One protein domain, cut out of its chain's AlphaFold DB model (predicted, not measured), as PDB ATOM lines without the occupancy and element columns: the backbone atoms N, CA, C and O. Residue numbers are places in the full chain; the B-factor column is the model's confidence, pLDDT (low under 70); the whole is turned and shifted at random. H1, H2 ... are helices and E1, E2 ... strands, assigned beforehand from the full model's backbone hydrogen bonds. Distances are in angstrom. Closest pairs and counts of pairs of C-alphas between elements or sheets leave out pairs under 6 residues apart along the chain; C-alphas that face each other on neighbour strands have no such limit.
ATOM      1  N   GLU A  56     201.909 195.838 276.339       91.56
ATOM      2  CA  GLU A  56     202.715 195.116 275.362       91.56
ATOM      3  C   GLU A  56     201.833 194.185 274.521       91.56
ATOM      4  O   GLU A  56     200.643 193.990 274.793       91.56
ATOM      5  N   ILE A  57     202.402 193.620 273.459       95.75
ATOM      6  CA  ILE A  57     201.748 192.589 272.649       95.75
ATOM      7  C   ILE A  57     202.161 191.220 273.190       95.75
ATOM      8  O   ILE A  57     203.349 190.983 273.399       95.75
ATOM      9  N   LEU A  58     201.205 190.298 273.352       94.00
ATOM     10  CA  LEU A  58     201.454 188.975 273.937       94.00
ATOM     11  C   LEU A  58     202.628 188.230 273.274       94.00
ATOM     12  O   LEU A  58     203.477 187.671 273.965       94.00
ATOM     13  N   SER A  59     202.715 188.248 271.941       95.12
ATOM     14  CA  SER A  59     203.773 187.543 271.207       95.12
ATOM     15  C   SER A  59     205.167 188.154 271.326       95.12
ATOM     16  O   SER A  59     206.134 187.523 270.898       95.12
ATOM     17  N   ALA A  60     205.287 189.379 271.846       94.06
ATOM     18  CA  ALA A  60     206.584 189.992 272.116       94.06
ATOM     19  C   ALA A  60     207.263 189.361 273.340       94.06
ATOM     20  O   ALA A  60     208.485 189.448 273.476       94.06
ATOM     21  N   ARG A  61     206.493 188.687 274.203       93.38
ATOM     22  CA  ARG A  61     207.030 188.089 275.416       93.38
ATOM     23  C   ARG A  61     207.806 186.792 275.139       93.38
ATOM     24  O   ARG A  61     207.383 185.974 274.314       93.38
ATOM     25  N   PRO A  62     208.925 186.555 275.844       93.38
ATOM     26  CA  PRO A  62     209.731 185.349 275.657       93.38
ATOM     27  C   PRO A  62     208.991 184.064 276.065       93.38
ATOM     28  O   PRO A  62     209.109 183.049 275.381       93.38
ATOM     29  N   ASP A  63     208.175 184.123 277.118       94.25
ATOM     30  CA  ASP A  63     207.379 183.001 277.634       94.25
ATOM     31  C   ASP A  63     206.267 182.552 276.664       94.25
ATOM     32  O   ASP A  63     205.947 181.364 276.605       94.25
ATOM     33  N   TYR A  64     205.723 183.458 275.842       97.00
ATOM     34  CA  TYR A  64     204.833 183.090 274.733       97.00
ATOM     35  C   TYR A  64     205.559 182.223 273.698       97.00
ATOM     36  O   TYR A  64     205.037 181.188 273.274       97.00
ATOM     37  N   ARG A  65     206.764 182.639 273.279       95.44
ATOM     38  CA  ARG A  65     207.550 181.914 272.269       95.44
ATOM     39  C   ARG A  65     207.960 180.537 272.783       95.44
ATOM     40  O   ARG A  65     207.820 179.562 272.052       95.44
ATOM     41  N   GLU A  66     208.417 180.466 274.028       97.12
ATOM     42  CA  GLU A  66     208.774 179.211 274.690       97.12
ATOM     43  C   GLU A  66     207.583 178.250 274.753       97.12
ATOM     44  O   GLU A  66     207.690 177.102 274.321       97.12
ATOM     45  N   LEU A  67     206.419 178.729 275.210       97.94
ATOM     46  CA  LEU A  67     205.218 177.900 275.274       97.94
ATOM     47  C   LEU A  67     204.800 177.410 273.884       97.94
ATOM     48  O   LEU A  67     204.466 176.239 273.726       97.94
ATOM     49  N   ARG A  68     204.851 178.278 272.869       98.06
ATOM     50  CA  ARG A  68     204.499 177.907 271.495       98.06
ATOM     51  C   ARG A  68     205.421 176.808 270.970       98.06
ATOM     52  O   ARG A  68     204.915 175.823 270.445       98.06
ATOM     53  N   HIS A  69     206.735 176.960 271.139       98.06
ATOM     54  CA  HIS A  69     207.700 175.940 270.727       98.06
ATOM     55  C   HIS A  69     207.482 174.621 271.458       98.06
ATOM     56  O   HIS A  69     207.420 173.586 270.812       98.06
ATOM     57  N   ARG A  70     207.229 174.648 272.772       97.75
ATOM     58  CA  ARG A  70     206.924 173.429 273.533       97.75
ATOM     59  C   ARG A  70     205.720 172.667 272.972       97.75
ATOM     60  O   ARG A  70     205.744 171.441 272.933       97.75
ATOM     61  N   VAL A  71     204.665 173.368 272.549       98.25
ATOM     62  CA  VAL A  71     203.476 172.731 271.955       98.25
ATOM     63  C   VAL A  71     203.765 172.200 270.550       98.25
ATOM     64  O   VAL A  71     203.268 171.135 270.190       98.25
ATOM     65  N   GLU A  72     204.562 172.920 269.756       98.31
ATOM     66  CA  GLU A  72     205.023 172.450 268.442       98.31
ATOM     67  C   GLU A  72     205.843 171.163 268.583       98.31
ATOM     68  O   GLU A  72     205.487 170.157 267.972       98.31
ATOM     69  N   ASP A  73     206.833 171.158 269.476       98.31
ATOM     70  CA  ASP A  73     207.681 170.000 269.768       98.31
ATOM     71  C   ASP A  73     206.865 168.815 270.300       98.31
ATOM     72  O   ASP A  73     207.095 167.673 269.916       98.31
ATOM     73  N   MET A  74     205.884 169.072 271.173       98.31
ATOM     74  CA  MET A  74     204.980 168.043 271.691       98.31
ATOM     75  C   MET A  74     204.157 167.403 270.569       98.31
ATOM     76  O   MET A  74     204.083 166.180 270.471       98.31
ATOM     77  N   ARG A  75     203.550 168.221 269.702       98.25
ATOM     78  CA  ARG A  75     202.775 167.735 268.554       98.25
ATOM     79  C   ARG A  75     203.648 166.912 267.611       98.25
ATOM     80  O   ARG A  75     203.195 165.877 267.127       98.25
ATOM     81  N   ASP A  76     204.859 167.380 267.332       98.12
ATOM     82  CA  ASP A  76     205.760 166.727 266.387       98.12
ATOM     83  C   ASP A  76     206.291 165.405 266.963       98.12
ATOM     84  O   ASP A  76     206.210 164.385 266.282       98.12
ATOM     85  N   ARG A  77     206.654 165.373 268.255       98.31
ATOM     86  CA  ARG A  77     206.995 164.135 268.976       98.31
ATOM     87  C   ARG A  77     205.888 163.093 268.869       98.31
ATOM     88  O   ARG A  77     206.146 161.966 268.470       98.31
ATOM     89  N   TYR A  78     204.650 163.455 269.204       98.19
ATOM     90  CA  TYR A  78     203.554 162.484 269.203       98.19
ATOM     91  C   TYR A  78     203.089 162.092 267.801       98.19
ATOM     92  O   TYR A  78     202.533 161.013 267.635       98.19
ATOM     93  N   ARG A  79     203.328 162.925 266.782       97.25
ATOM     94  CA  ARG A  79     203.118 162.528 265.384       97.25
ATOM     95  C   ARG A  79     204.058 161.389 264.977       97.25
ATOM     96  O   ARG A  79     203.656 160.557 264.170       97.25
ATOM     97  N   GLU A  80     205.290 161.390 265.477       97.38
ATOM     98  CA  GLU A  80     206.293 160.363 265.177       97.38
ATOM     99  C   GLU A  80     206.127 159.128 266.068       97.38
ATOM    100  O   GLU A  80     206.182 158.000 265.582       97.38
ATOM    101  N   GLU A  81     205.861 159.342 267.357       97.25
ATOM    102  CA  GLU A  81     205.762 158.298 268.375       97.25
ATOM    103  C   GLU A  81     204.446 158.428 269.167       97.25
ATOM    104  O   GLU A  81     204.392 159.097 270.207       97.25
ATOM    105  N   PRO A  82     203.351 157.796 268.700       96.94
ATOM    106  CA  PRO A  82     202.089 157.770 269.429       96.94
ATOM    107  C   PRO A  82     202.232 157.060 270.783       96.94
ATOM    108  O   PRO A  82     202.796 155.973 270.871       96.94
ATOM    109  N   ALA A  83     201.644 157.626 271.839       95.94
ATOM    110  CA  ALA A  83     201.630 157.016 273.175       95.94
ATOM    111  C   ALA A  83     200.506 155.979 273.374       95.94
ATOM    112  O   ALA A  83     200.317 155.462 274.472       95.94
ATOM    113  N   THR A  84     199.720 155.701 272.334       95.19
ATOM    114  CA  THR A  84     198.568 154.790 272.364       95.19
ATOM    115  C   THR A  84     198.380 154.143 270.998       95.19
ATOM    116  O   THR A  84     198.732 154.733 269.977       95.19
ATOM    117  N   THR A  85     197.808 152.940 270.981       94.69
ATOM    118  CA  THR A  85     197.441 152.222 269.752       94.69
ATOM    119  C   THR A  85     196.055 152.599 269.232       94.69
ATOM    120  O   THR A  85     195.679 152.168 268.147       94.69
ATOM    121  N   ASP A  86     195.274 153.371 269.994       95.69
ATOM    122  CA  ASP A  86     194.002 153.925 269.528       95.69
ATOM    123  C   ASP A  86     194.262 155.113 268.591       95.69
ATOM    124  O   ASP A  86     194.556 156.233 269.025       95.69
ATOM    125  N   GLU A  87     194.182 154.850 267.287       95.56
ATOM    126  CA  GLU A  87     194.487 155.829 266.245       95.56
ATOM    127  C   GLU A  87     193.554 157.043 266.262       95.56
ATOM    128  O   GLU A  87     194.008 158.164 266.015       95.56
ATOM    129  N   ASP A  88     192.263 156.852 266.537       95.50
ATOM    130  CA  ASP A  88     191.287 157.941 266.493       95.50
ATOM    131  C   ASP A  88     191.375 158.808 267.750       95.50
ATOM    132  O   ASP A  88     191.362 160.041 267.640       95.50
ATOM    133  N   TYR A  89     191.600 158.204 268.918       96.75
ATOM    134  CA  TYR A  89     191.894 158.942 270.145       96.75
ATOM    135  C   TYR A  89     193.219 159.711 270.047       96.75
ATOM    136  O   TYR A  89     193.291 160.889 270.415       96.75
ATOM    137  N   HIS A  90     194.262 159.096 269.481       97.38
ATOM    138  CA  HIS A  90     195.528 159.773 269.204       97.38
ATOM    139  C   HIS A  90     195.349 160.948 268.232       97.38
ATOM    140  O   HIS A  90     195.828 162.059 268.481       97.38
ATOM    141  N   ARG A  91     194.604 160.738 267.144       96.31
ATOM    142  CA  ARG A  91     194.292 161.787 266.170       96.31
ATOM    143  C   ARG A  91     193.513 162.934 266.815       96.31
ATOM    144  O   ARG A  91     193.815 164.095 266.538       96.31
ATOM    145  N   ALA A  92     192.565 162.634 267.702       96.88
ATOM    146  CA  ALA A  92     191.855 163.641 268.481       96.88
ATOM    147  C   ALA A  92     192.819 164.451 269.365       96.88
ATOM    148  O   ALA A  92     192.797 165.679 269.342       96.88
ATOM    149  N   PHE A  93     193.739 163.805 270.077       97.75
ATOM    150  CA  PHE A  93     194.755 164.520 270.849       97.75
ATOM    151  C   PHE A  93     195.598 165.482 269.985       97.75
ATOM    152  O   PHE A  93     195.730 166.662 270.324       97.75
ATOM    153  N   LEU A  94     196.091 165.036 268.821       97.56
ATOM    154  CA  LEU A  94     196.864 165.893 267.910       97.56
ATOM    155  C   LEU A  94     196.063 167.098 267.402       97.56
ATOM    156  O   LEU A  94     196.607 168.197 267.260       97.56
ATOM    157  N   TYR A  95     194.773 166.915 267.131       96.44
ATOM    158  CA  TYR A  95     193.906 168.013 266.721       96.44
ATOM    159  C   TYR A  95     193.655 169.021 267.846       96.44
ATOM    160  O   TYR A  95     193.640 170.219 267.571       96.44
ATOM    161  N   LEU A  96     193.534 168.583 269.104       96.94
ATOM    162  CA  LEU A  96     193.439 169.506 270.243       96.94
ATOM    163  C   LEU A  96     194.735 170.306 270.435       96.94
ATOM    164  O   LEU A  96     194.670 171.503 270.714       96.94
ATOM    165  N   LEU A  97     195.909 169.701 270.222       97.31
ATOM    166  CA  LEU A  97     197.174 170.449 270.209       97.31
ATOM    167  C   LEU A  97     197.215 171.482 269.075       97.31
ATOM    168  O   LEU A  97     197.637 172.622 269.284       97.31
ATOM    169  N   ALA A  98     196.751 171.113 267.878       96.19
ATOM    170  CA  ALA A  98     196.657 172.037 266.752       96.19
ATOM    171  C   ALA A  98     195.690 173.200 267.038       96.19
ATOM    172  O   ALA A  98     195.994 174.341 266.686       96.19
ATOM    173  N   ASP A  99     194.574 172.933 267.720       95.69
ATOM    174  CA  ASP A  99     193.645 173.958 268.196       95.69
ATOM    175  C   ASP A  99     194.316 174.907 269.201       95.69
ATOM    176  O   ASP A  99     194.232 176.123 269.037       95.69
ATOM    177  N   GLN A 100     195.091 174.392 270.168       96.81
ATOM    178  CA  GLN A 100     195.847 175.250 271.093       96.81
ATOM    179  C   GLN A 100     196.860 176.144 270.362       96.81
ATOM    180  O   GLN A 100     196.947 177.336 270.662       96.81
ATOM    181  N   LEU A 101     197.580 175.618 269.366       97.56
ATOM    182  CA  LEU A 101     198.483 176.418 268.525       97.56
ATOM    183  C   LEU A 101     197.728 177.485 267.721       97.56
ATOM    184  O   LEU A 101     198.194 178.623 267.601       97.56
ATOM    185  N   GLY A 102     196.560 177.132 267.182       96.62
ATOM    186  CA  GLY A 102     195.671 178.055 266.481       96.62
ATOM    187  C   GLY A 102     195.190 179.185 267.391       96.62
ATOM    188  O   GLY A 102     195.302 180.357 267.024       96.62
ATOM    189  N   ALA A 103     194.743 178.848 268.600       95.44
ATOM    190  CA  ALA A 103     194.335 179.807 269.616       95.44
ATOM    191  C   ALA A 103     195.489 180.749 269.983       95.44
ATOM    192  O   ALA A 103     195.317 181.963 269.938       95.44
ATOM    193  N   MET A 104     196.690 180.224 270.246       96.94
ATOM    194  CA  MET A 104     197.863 181.060 270.526       96.94
ATOM    195  C   MET A 104     198.150 182.042 269.387       96.94
ATOM    196  O   MET A 104     198.360 183.227 269.635       96.94
ATOM    197  N   ARG A 105     198.089 181.584 268.129       96.12
ATOM    198  CA  ARG A 105     198.281 182.448 266.957       96.12
ATOM    199  C   ARG A 105     197.223 183.547 266.865       96.12
ATOM    200  O   ARG A 105     197.562 184.674 266.510       96.12
ATOM    201  N   PHE A 106     195.967 183.234 267.163       95.06
ATOM    202  CA  PHE A 106     194.882 184.215 267.168       95.06
ATOM    203  C   PHE A 106     195.073 185.270 268.269       95.06
ATOM    204  O   PHE A 106     194.781 186.447 268.071       95.06
ATOM    205  N   GLU A 107     195.616 184.863 269.415       94.50
ATOM    206  CA  GLU A 107     195.858 185.729 270.571       94.50
ATOM    207  C   GLU A 107     197.192 186.485 270.511       94.50
ATOM    208  O   GLU A 107     197.396 187.410 271.293       94.50
ATOM    209  N   ALA A 108     198.078 186.138 269.575       94.12
ATOM    210  CA  ALA A 108     199.444 186.651 269.477       94.12
ATOM    211  C   ALA A 108     199.527 188.185 269.532       94.12
ATOM    212  O   ALA A 108     200.339 188.734 270.271       94.12
ATOM    213  N   ASN A 109     198.646 188.869 268.796       94.25
ATOM    214  CA  ASN A 109     198.631 190.330 268.684       94.25
ATOM    215  C   ASN A 109     197.768 191.023 269.753       94.25
ATOM    216  O   ASN A 109     197.508 192.223 269.656       94.25
ATOM    217  N   ARG A 110     197.278 190.285 270.759       92.81
ATOM    218  CA  ARG A 110     196.449 190.852 271.824       92.81
ATOM    219  C   ARG A 110     197.301 191.759 272.715       92.81
ATOM    220  O   ARG A 110     198.219 191.293 273.395       92.81
ATOM    221  N   GLY A 111     196.957 193.046 272.727       93.56
ATOM    222  CA  GLY A 111     197.493 194.009 273.685       93.56
ATOM    223  C   GLY A 111     197.019 193.693 275.104       93.56
ATOM    224  O   GLY A 111     195.865 193.305 275.299       93.56
ATOM    225  N   GLY A 112     197.899 193.836 276.089       92.81
ATOM    226  CA  GLY A 112     197.561 193.626 277.494       92.81
ATOM    227  C   GLY A 112     198.679 194.060 278.425       92.81
ATOM    228  O   GLY A 112     199.788 194.356 277.984       92.81
ATOM    229  N   THR A 113     198.374 194.109 279.719       94.19
ATOM    230  CA  THR A 113     199.397 194.334 280.745       94.19
ATOM    231  C   THR A 113     200.202 193.058 280.983       94.19
ATOM    232  O   THR A 113     199.692 191.947 280.800       94.19
ATOM    233  N   ALA A 114     201.426 193.195 281.495       91.06
ATOM    234  CA  ALA A 114     202.278 192.054 281.833       91.06
ATOM    235  C   ALA A 114     201.566 191.010 282.722       91.06
ATOM    236  O   ALA A 114     201.677 189.809 282.487       91.06
ATOM    237  N   ARG A 115     200.763 191.454 283.705       92.69
ATOM    238  CA  ARG A 115     199.978 190.557 284.581       92.69
ATOM    239  C   ARG A 115     198.887 189.798 283.826       92.69
ATOM    240  O   ARG A 115     198.625 188.632 284.121       92.69
ATOM    241  N   GLN A 116     198.221 190.453 282.874       94.62
ATOM    242  CA  GLN A 116     197.200 189.811 282.042       94.62
ATOM    243  C   GLN A 116     197.824 188.752 281.133       94.62
ATOM    244  O   GLN A 116     197.268 187.660 280.987       94.62
ATOM    245  N   HIS A 117     198.988 189.045 280.551       95.00
ATOM    246  CA  HIS A 117     199.719 188.083 279.733       95.00
ATOM    247  C   HIS A 117     200.244 186.909 280.543       95.00
ATOM    248  O   HIS A 117     200.025 185.772 280.139       95.00
ATOM    249  N   GLU A 118     200.849 187.156 281.705       95.31
ATOM    250  CA  GLU A 118     201.322 186.093 282.597       95.31
ATOM    251  C   GLU A 118     200.181 185.140 282.967       95.31
ATOM    252  O   GLU A 118     200.312 183.921 282.851       95.31
ATOM    253  N   ARG A 119     199.019 185.692 283.339       96.00
ATOM    254  CA  ARG A 119     197.818 184.899 283.607       96.00
ATOM    255  C   ARG A 119     197.390 184.086 282.385       96.00
ATOM    256  O   ARG A 119     197.149 182.892 282.518       96.00
ATOM    257  N   THR A 120     197.320 184.718 281.214       95.75
ATOM    258  CA  THR A 120     196.916 184.059 279.960       95.75
ATOM    259  C   THR A 120     197.842 182.890 279.624       95.75
ATOM    260  O   THR A 120     197.379 181.800 279.293       95.75
ATOM    261  N   LEU A 121     199.157 183.091 279.736       96.94
ATOM    262  CA  LEU A 121     200.159 182.072 279.428       96.94
ATOM    263  C   LEU A 121     200.181 180.952 280.466       96.94
ATOM    264  O   LEU A 121     200.328 179.791 280.089       96.94
ATOM    265  N   ARG A 122     199.980 181.273 281.749       97.56
ATOM    266  CA  ARG A 122     199.845 180.272 282.812       97.56
ATOM    267  C   ARG A 122     198.630 179.375 282.580       97.56
ATOM    268  O   ARG A 122     198.790 178.164 282.511       97.56
ATOM    269  N   GLU A 123     197.453 179.963 282.368       97.00
ATOM    270  CA  GLU A 123     196.222 179.208 282.086       97.00
ATOM    271  C   GLU A 123     196.369 178.336 280.828       97.00
ATOM    272  O   GLU A 123     195.856 177.219 280.763       97.00
ATOM    273  N   ARG A 124     197.082 178.829 279.808       97.19
ATOM    274  CA  ARG A 124     197.352 178.065 278.586       97.19
ATOM    275  C   ARG A 124     198.279 176.884 278.854       97.19
ATOM    276  O   ARG A 124     197.982 175.779 278.404       97.19
ATOM    277  N   ARG A 125     199.371 177.111 279.586       98.19
ATOM    278  CA  ARG A 125     200.328 176.069 279.974       98.19
ATOM    279  C   ARG A 125     199.633 174.946 280.738       98.19
ATOM    280  O   ARG A 125     199.763 173.798 280.339       98.19
ATOM    281  N   GLU A 126     198.835 175.290 281.745       97.88
ATOM    282  CA  GLU A 126     198.070 174.324 282.542       97.88
ATOM    283  C   GLU A 126     197.134 173.478 281.666       97.88
ATOM    284  O   GLU A 126     197.083 172.260 281.813       97.88
ATOM    285  N   LYS A 127     196.435 174.092 280.701       97.12
ATOM    286  CA  LYS A 127     195.564 173.359 279.764       97.12
ATOM    287  C   LYS A 127     196.326 172.367 278.888       97.12
ATOM    288  O   LYS A 127     195.836 171.265 278.667       97.12
ATOM    289  N   ILE A 128     197.488 172.759 278.367       97.94
ATOM    290  CA  ILE A 128     198.325 171.894 277.521       97.94
ATOM    291  C   ILE A 128     198.891 170.731 278.341       97.94
ATOM    292  O   ILE A 128     198.840 169.590 277.892       97.94
ATOM    293  N   GLU A 129     199.396 171.013 279.542       98.12
ATOM    294  CA  GLU A 129     199.956 169.999 280.440       98.12
ATOM    295  C   GLU A 129     198.890 169.003 280.896       98.12
ATOM    296  O   GLU A 129     199.121 167.796 280.881       98.12
ATOM    297  N   GLU A 130     197.695 169.483 281.234       98.38
ATOM    298  CA  GLU A 130     196.576 168.618 281.602       98.38
ATOM    299  C   GLU A 130     196.092 167.768 280.419       98.38
ATOM    300  O   GLU A 130     195.751 166.598 280.596       98.38
ATOM    301  N   LEU A 131     196.089 168.325 279.203       98.25
ATOM    302  CA  LEU A 131     195.758 167.582 277.988       98.25
ATOM    303  C   LEU A 131     196.770 166.455 277.723       98.25
ATOM    304  O   LEU A 131     196.361 165.319 277.481       98.25
ATOM    305  N   GLU A 132     198.072 166.745 277.802       98.44
ATOM    306  CA  GLU A 132     199.143 165.748 277.659       98.44
ATOM    307  C   GLU A 132     199.048 164.675 278.751       98.44
ATOM    308  O   GLU A 132     199.085 163.481 278.454       98.44
ATOM    309  N   ARG A 133     198.830 165.077 280.009       98.50
ATOM    310  CA  ARG A 133     198.642 164.151 281.132       98.50
ATOM    311  C   ARG A 133     197.483 163.188 280.873       98.50
ATOM    312  O   ARG A 133     197.650 161.984 281.058       98.50
ATOM    313  N   ARG A 134     196.318 163.685 280.450       98.19
ATOM    314  CA  ARG A 134     195.153 162.836 280.131       98.19
ATOM    315  C   ARG A 134     195.445 161.886 278.985       98.19
ATOM    316  O   ARG A 134     195.122 160.704 279.074       98.19
ATOM    317  N   TYR A 135     196.089 162.391 277.937       97.81
ATOM    318  CA  TYR A 135     196.484 161.592 276.788       97.81
ATOM    319  C   TYR A 135     197.381 160.416 277.194       97.81
ATOM    320  O   TYR A 135     197.053 159.270 276.889       97.81
ATOM    321  N   LEU A 136     198.435 160.685 277.969       97.75
ATOM    322  CA  LEU A 136     199.376 159.676 278.462       97.75
ATOM    323  C   LEU A 136     198.732 158.630 279.383       97.75
ATOM    324  O   LEU A 136     199.152 157.478 279.386       97.75
ATOM    325  N   ASN A 137     197.712 159.013 280.152       97.19
ATOM    326  CA  ASN A 137     197.016 158.107 281.070       97.19
ATOM    327  C   ASN A 137     195.787 157.430 280.446       97.19
ATOM    328  O   ASN A 137     195.067 156.728 281.153       97.19
ATOM    329  N   SER A 138     195.533 157.622 279.144       96.44
ATOM    330  CA  SER A 138     194.303 157.151 278.489       96.44
ATOM    331  C   SER A 138     193.044 157.575 279.265       96.44
ATOM    332  O   SER A 138     192.153 156.778 279.553       96.44
ATOM    333  N   GLU A 139     192.977 158.849 279.642       97.25
ATOM    334  CA  GLU A 139     191.811 159.466 280.277       97.25
ATOM    335  C   GLU A 139     191.022 160.311 279.268       97.25
ATOM    336  O   GLU A 139     191.592 160.799 278.299       97.25
ATOM    337  N   PRO A 140     189.729 160.595 279.490       97.44
ATOM    338  CA  PRO A 140     188.995 161.506 278.621       97.44
ATOM    339  C   PRO A 140     189.704 162.863 278.452       97.44
ATOM    340  O   PRO A 140     189.907 163.590 279.430       97.44
ATOM    341  N   LEU A 141     189.977 163.263 277.203       96.88
ATOM    342  CA  LEU A 141     190.675 164.506 276.823       96.88
ATOM    343  C   LEU A 141     189.942 165.781 277.279       96.88
ATOM    344  O   LEU A 141     190.467 166.884 277.175       96.88
ATOM    345  N   GLY A 142     188.722 165.642 277.808       93.19
ATOM    346  CA  GLY A 142     187.937 166.727 278.392       93.19
ATOM    347  C   GLY A 142     187.151 167.542 277.373       93.19
ATOM    348  O   GLY A 142     186.401 168.436 277.755       93.19
ATOM    349  N   SER A 143     187.296 167.249 276.084       90.12
ATOM    350  CA  SER A 143     186.534 167.876 275.009       90.12
ATOM    351  C   SER A 143     186.384 166.902 273.846       90.12
ATOM    352  O   SER A 143     187.357 166.269 273.437       90.12
ATOM    353  N   GLY A 144     185.164 166.794 273.321       91.06
ATOM    354  CA  GLY A 144     184.926 166.173 272.024       91.06
ATOM    355  C   GLY A 144     185.294 167.130 270.893       91.06
ATOM    356  O   GLY A 144     185.490 168.328 271.109       91.06
ATOM    357  N   MET A 145     185.367 166.612 269.675       92.38
ATOM    358  CA  MET A 145     185.667 167.415 268.502       92.38
ATOM    359  C   MET A 145     184.944 166.941 267.261       92.38
ATOM    360  O   MET A 145     184.610 165.767 267.109       92.38
ATOM    361  N   ARG A 146     184.782 167.890 266.344       95.50
ATOM    362  CA  ARG A 146     184.236 167.664 265.020       95.50
ATOM    363  C   ARG A 146     184.998 168.512 264.013       95.50
ATOM    364  O   ARG A 146     185.004 169.736 264.117       95.50
ATOM    365  N   ILE A 147     185.643 167.870 263.047       92.94
ATOM    366  CA  ILE A 147     186.474 168.523 262.033       92.94
ATOM    367  C   ILE A 147     185.929 168.191 260.656       92.94
ATOM    368  O   ILE A 147     185.865 167.027 260.261       92.94
ATOM    369  N   HIS A 148     185.581 169.235 259.912       93.81
ATOM    370  CA  HIS A 148     185.234 169.136 258.502       93.81
ATOM    371  C   HIS A 148     186.518 169.118 257.675       93.81
ATOM    372  O   HIS A 148     187.307 170.064 257.720       93.81
ATOM    373  N   ARG A 149     186.744 168.031 256.944       90.25
ATOM    374  CA  ARG A 149     187.915 167.867 256.085       90.25
ATOM    375  C   ARG A 149     187.647 168.454 254.691       90.25
ATOM    376  O   ARG A 149     186.491 168.536 254.271       90.25
ATOM    377  N   PRO A 150     188.694 168.855 253.943       92.19
ATOM    378  CA  PRO A 150     188.535 169.423 252.600       92.19
ATOM    379  C   PRO A 150     187.853 168.491 251.589       92.19
ATOM    380  O   PRO A 150     187.257 168.964 250.630       92.19
ATOM    381  N   ASP A 151     187.930 167.178 251.809       93.19
ATOM    382  CA  ASP A 151     187.280 166.149 250.990       93.19
ATOM    383  C   ASP A 151     185.768 166.004 251.263       93.19
ATOM    384  O   ASP A 151     185.109 165.152 250.671       93.19
ATOM    385  N   GLY A 152     185.205 166.829 252.153       94.69
ATOM    386  CA  GLY A 152     183.796 166.796 252.544       94.69
ATOM    387  C   GLY A 152     183.474 165.794 253.655       94.69
ATOM    388  O   GLY A 152     182.341 165.780 254.140       94.69
ATOM    389  N   THR A 153     184.441 164.986 254.098       95.81
ATOM    390  CA  THR A 153     184.252 164.068 255.228       95.81
ATOM    391  C   THR A 153     184.316 164.804 256.567       95.81
ATOM    392  O   THR A 153     184.859 165.907 256.683       95.81
ATOM    393  N   VAL A 154     183.739 164.196 257.606       96.19
ATOM    394  CA  VAL A 154     183.767 164.724 258.975       96.19
ATOM    395  C   VAL A 154     184.481 163.726 259.872       96.19
ATOM    396  O   VAL A 154     184.106 162.558 259.925       96.19
ATOM    397  N   PHE A 155     185.503 164.195 260.581       94.69
ATOM    398  CA  PHE A 155     186.070 163.484 261.719       94.69
ATOM    399  C   PHE A 155     185.325 163.918 262.976       94.69
ATOM    400  O   PHE A 155     185.306 165.109 263.280       94.69
ATOM    401  N   GLU A 156     184.722 162.980 263.692       96.38
ATOM    402  CA  GLU A 156     184.023 163.238 264.947       96.38
ATOM    403  C   GLU A 156     184.545 162.274 266.010       96.38
ATOM    404  O   GLU A 156     184.695 161.084 265.742       96.38
ATOM    405  N   HIS A 157     184.869 162.799 267.188       96.25
ATOM    406  CA  HIS A 157     185.442 162.023 268.282       96.25
ATOM    407  C   HIS A 157     184.997 162.614 269.623       96.25
ATOM    408  O   HIS A 157     185.071 163.827 269.816       96.25
ATOM    409  N   ASP A 158     184.547 161.788 270.568       95.44
ATOM    410  CA  ASP A 158     183.991 162.252 271.852       95.44
ATOM    411  C   ASP A 158     185.063 162.587 272.909       95.44
ATOM    412  O   ASP A 158     184.765 163.111 273.984       95.44
TER     413      ASP A 158
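AT A GLANCE: This is residues 56 to 158 of the 165 residues of an uncharacterized protein of Corynebacterium pollutisoli (UniProt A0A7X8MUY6). Three long helices, H1, H2 and H3, stand side by side as an up-and-down bundle, their centres making a triangle. A small hairpin of two strands, E2 and E3, lies beside residues 88 to 96 of H2 and runs crosswise to the helices, while the short strand E1 lies at the opposite end of the bundle, between H2 and H3 along the chain, with residues 56 to 57 paired to it. The printed part has 103 residues, with three named helices and three named strands in the order H1, H2, E1, H3, E2, E3; E2 and E3 make an antiparallel sheet of two strands, and the class is mostly helix. The whole is only just compact, close to loose, with a radius of gyration of the C-alphas of 14.9 A, and the C-alphas span 42 by 32 by 23 A.

HOW THE PARTS SIT: H1, residues 62 to 80, and H2, residues 87 to 107, form a helical hairpin: they touch, closest at the C-alphas of Arg 75 and Leu 94, 6.2 A apart, and run opposite ways at a shallow tilt of 20 degrees. E1, residues 111 to 113, pairs with no named strand; residues 56 to 57 pair antiparallel with its residues 111 to 112. H3, residues 114 to 136, touches H1 with residues 121 to 128 alone, closest at the C-alphas of Tyr 64 and Leu 121, 6.7 A apart; the two run the same way at a shallow tilt of 15 degrees. H3 touches H2 with residues 128 to 135 alone, closest at the C-alphas of Phe 93 and Tyr 135, 6.8 A apart; these run opposite ways at a shallow tilt of 6 degrees. In H1, H2 and H3 every O i to N i+4 pair is within hydrogen-bond range. E2, residues 145 to 148, and E3, residues 154 to 157, form a hairpin, antiparallel at 172 degrees, with N 145 and O 157 at 2.8 A and N 155 and O 147 at 2.9 A. The closest C-alphas of H2 and E3 are those of Ala 92 and His 157, 6.6 A apart. H1 is apart from E1, E2 and E3.

IN THESE COORDINATES: H1 begins at C-alpha 62, (209.731, 185.349, 275.657), and measures 27.3 A. H2 measures 30.2 A and H3 32.7 A, ending at C-alpha 136, (199.376, 159.676, 278.462). E3 ends at C-alpha 157, (185.442, 162.023, 268.282).

THE WHOLE: The two C-alphas farthest apart are those of Glu 56 and Thr 85, 43.6 A. The printed part has no cut and no long link. Its mean pLDDT is 95.9, and no printed residue is under 70.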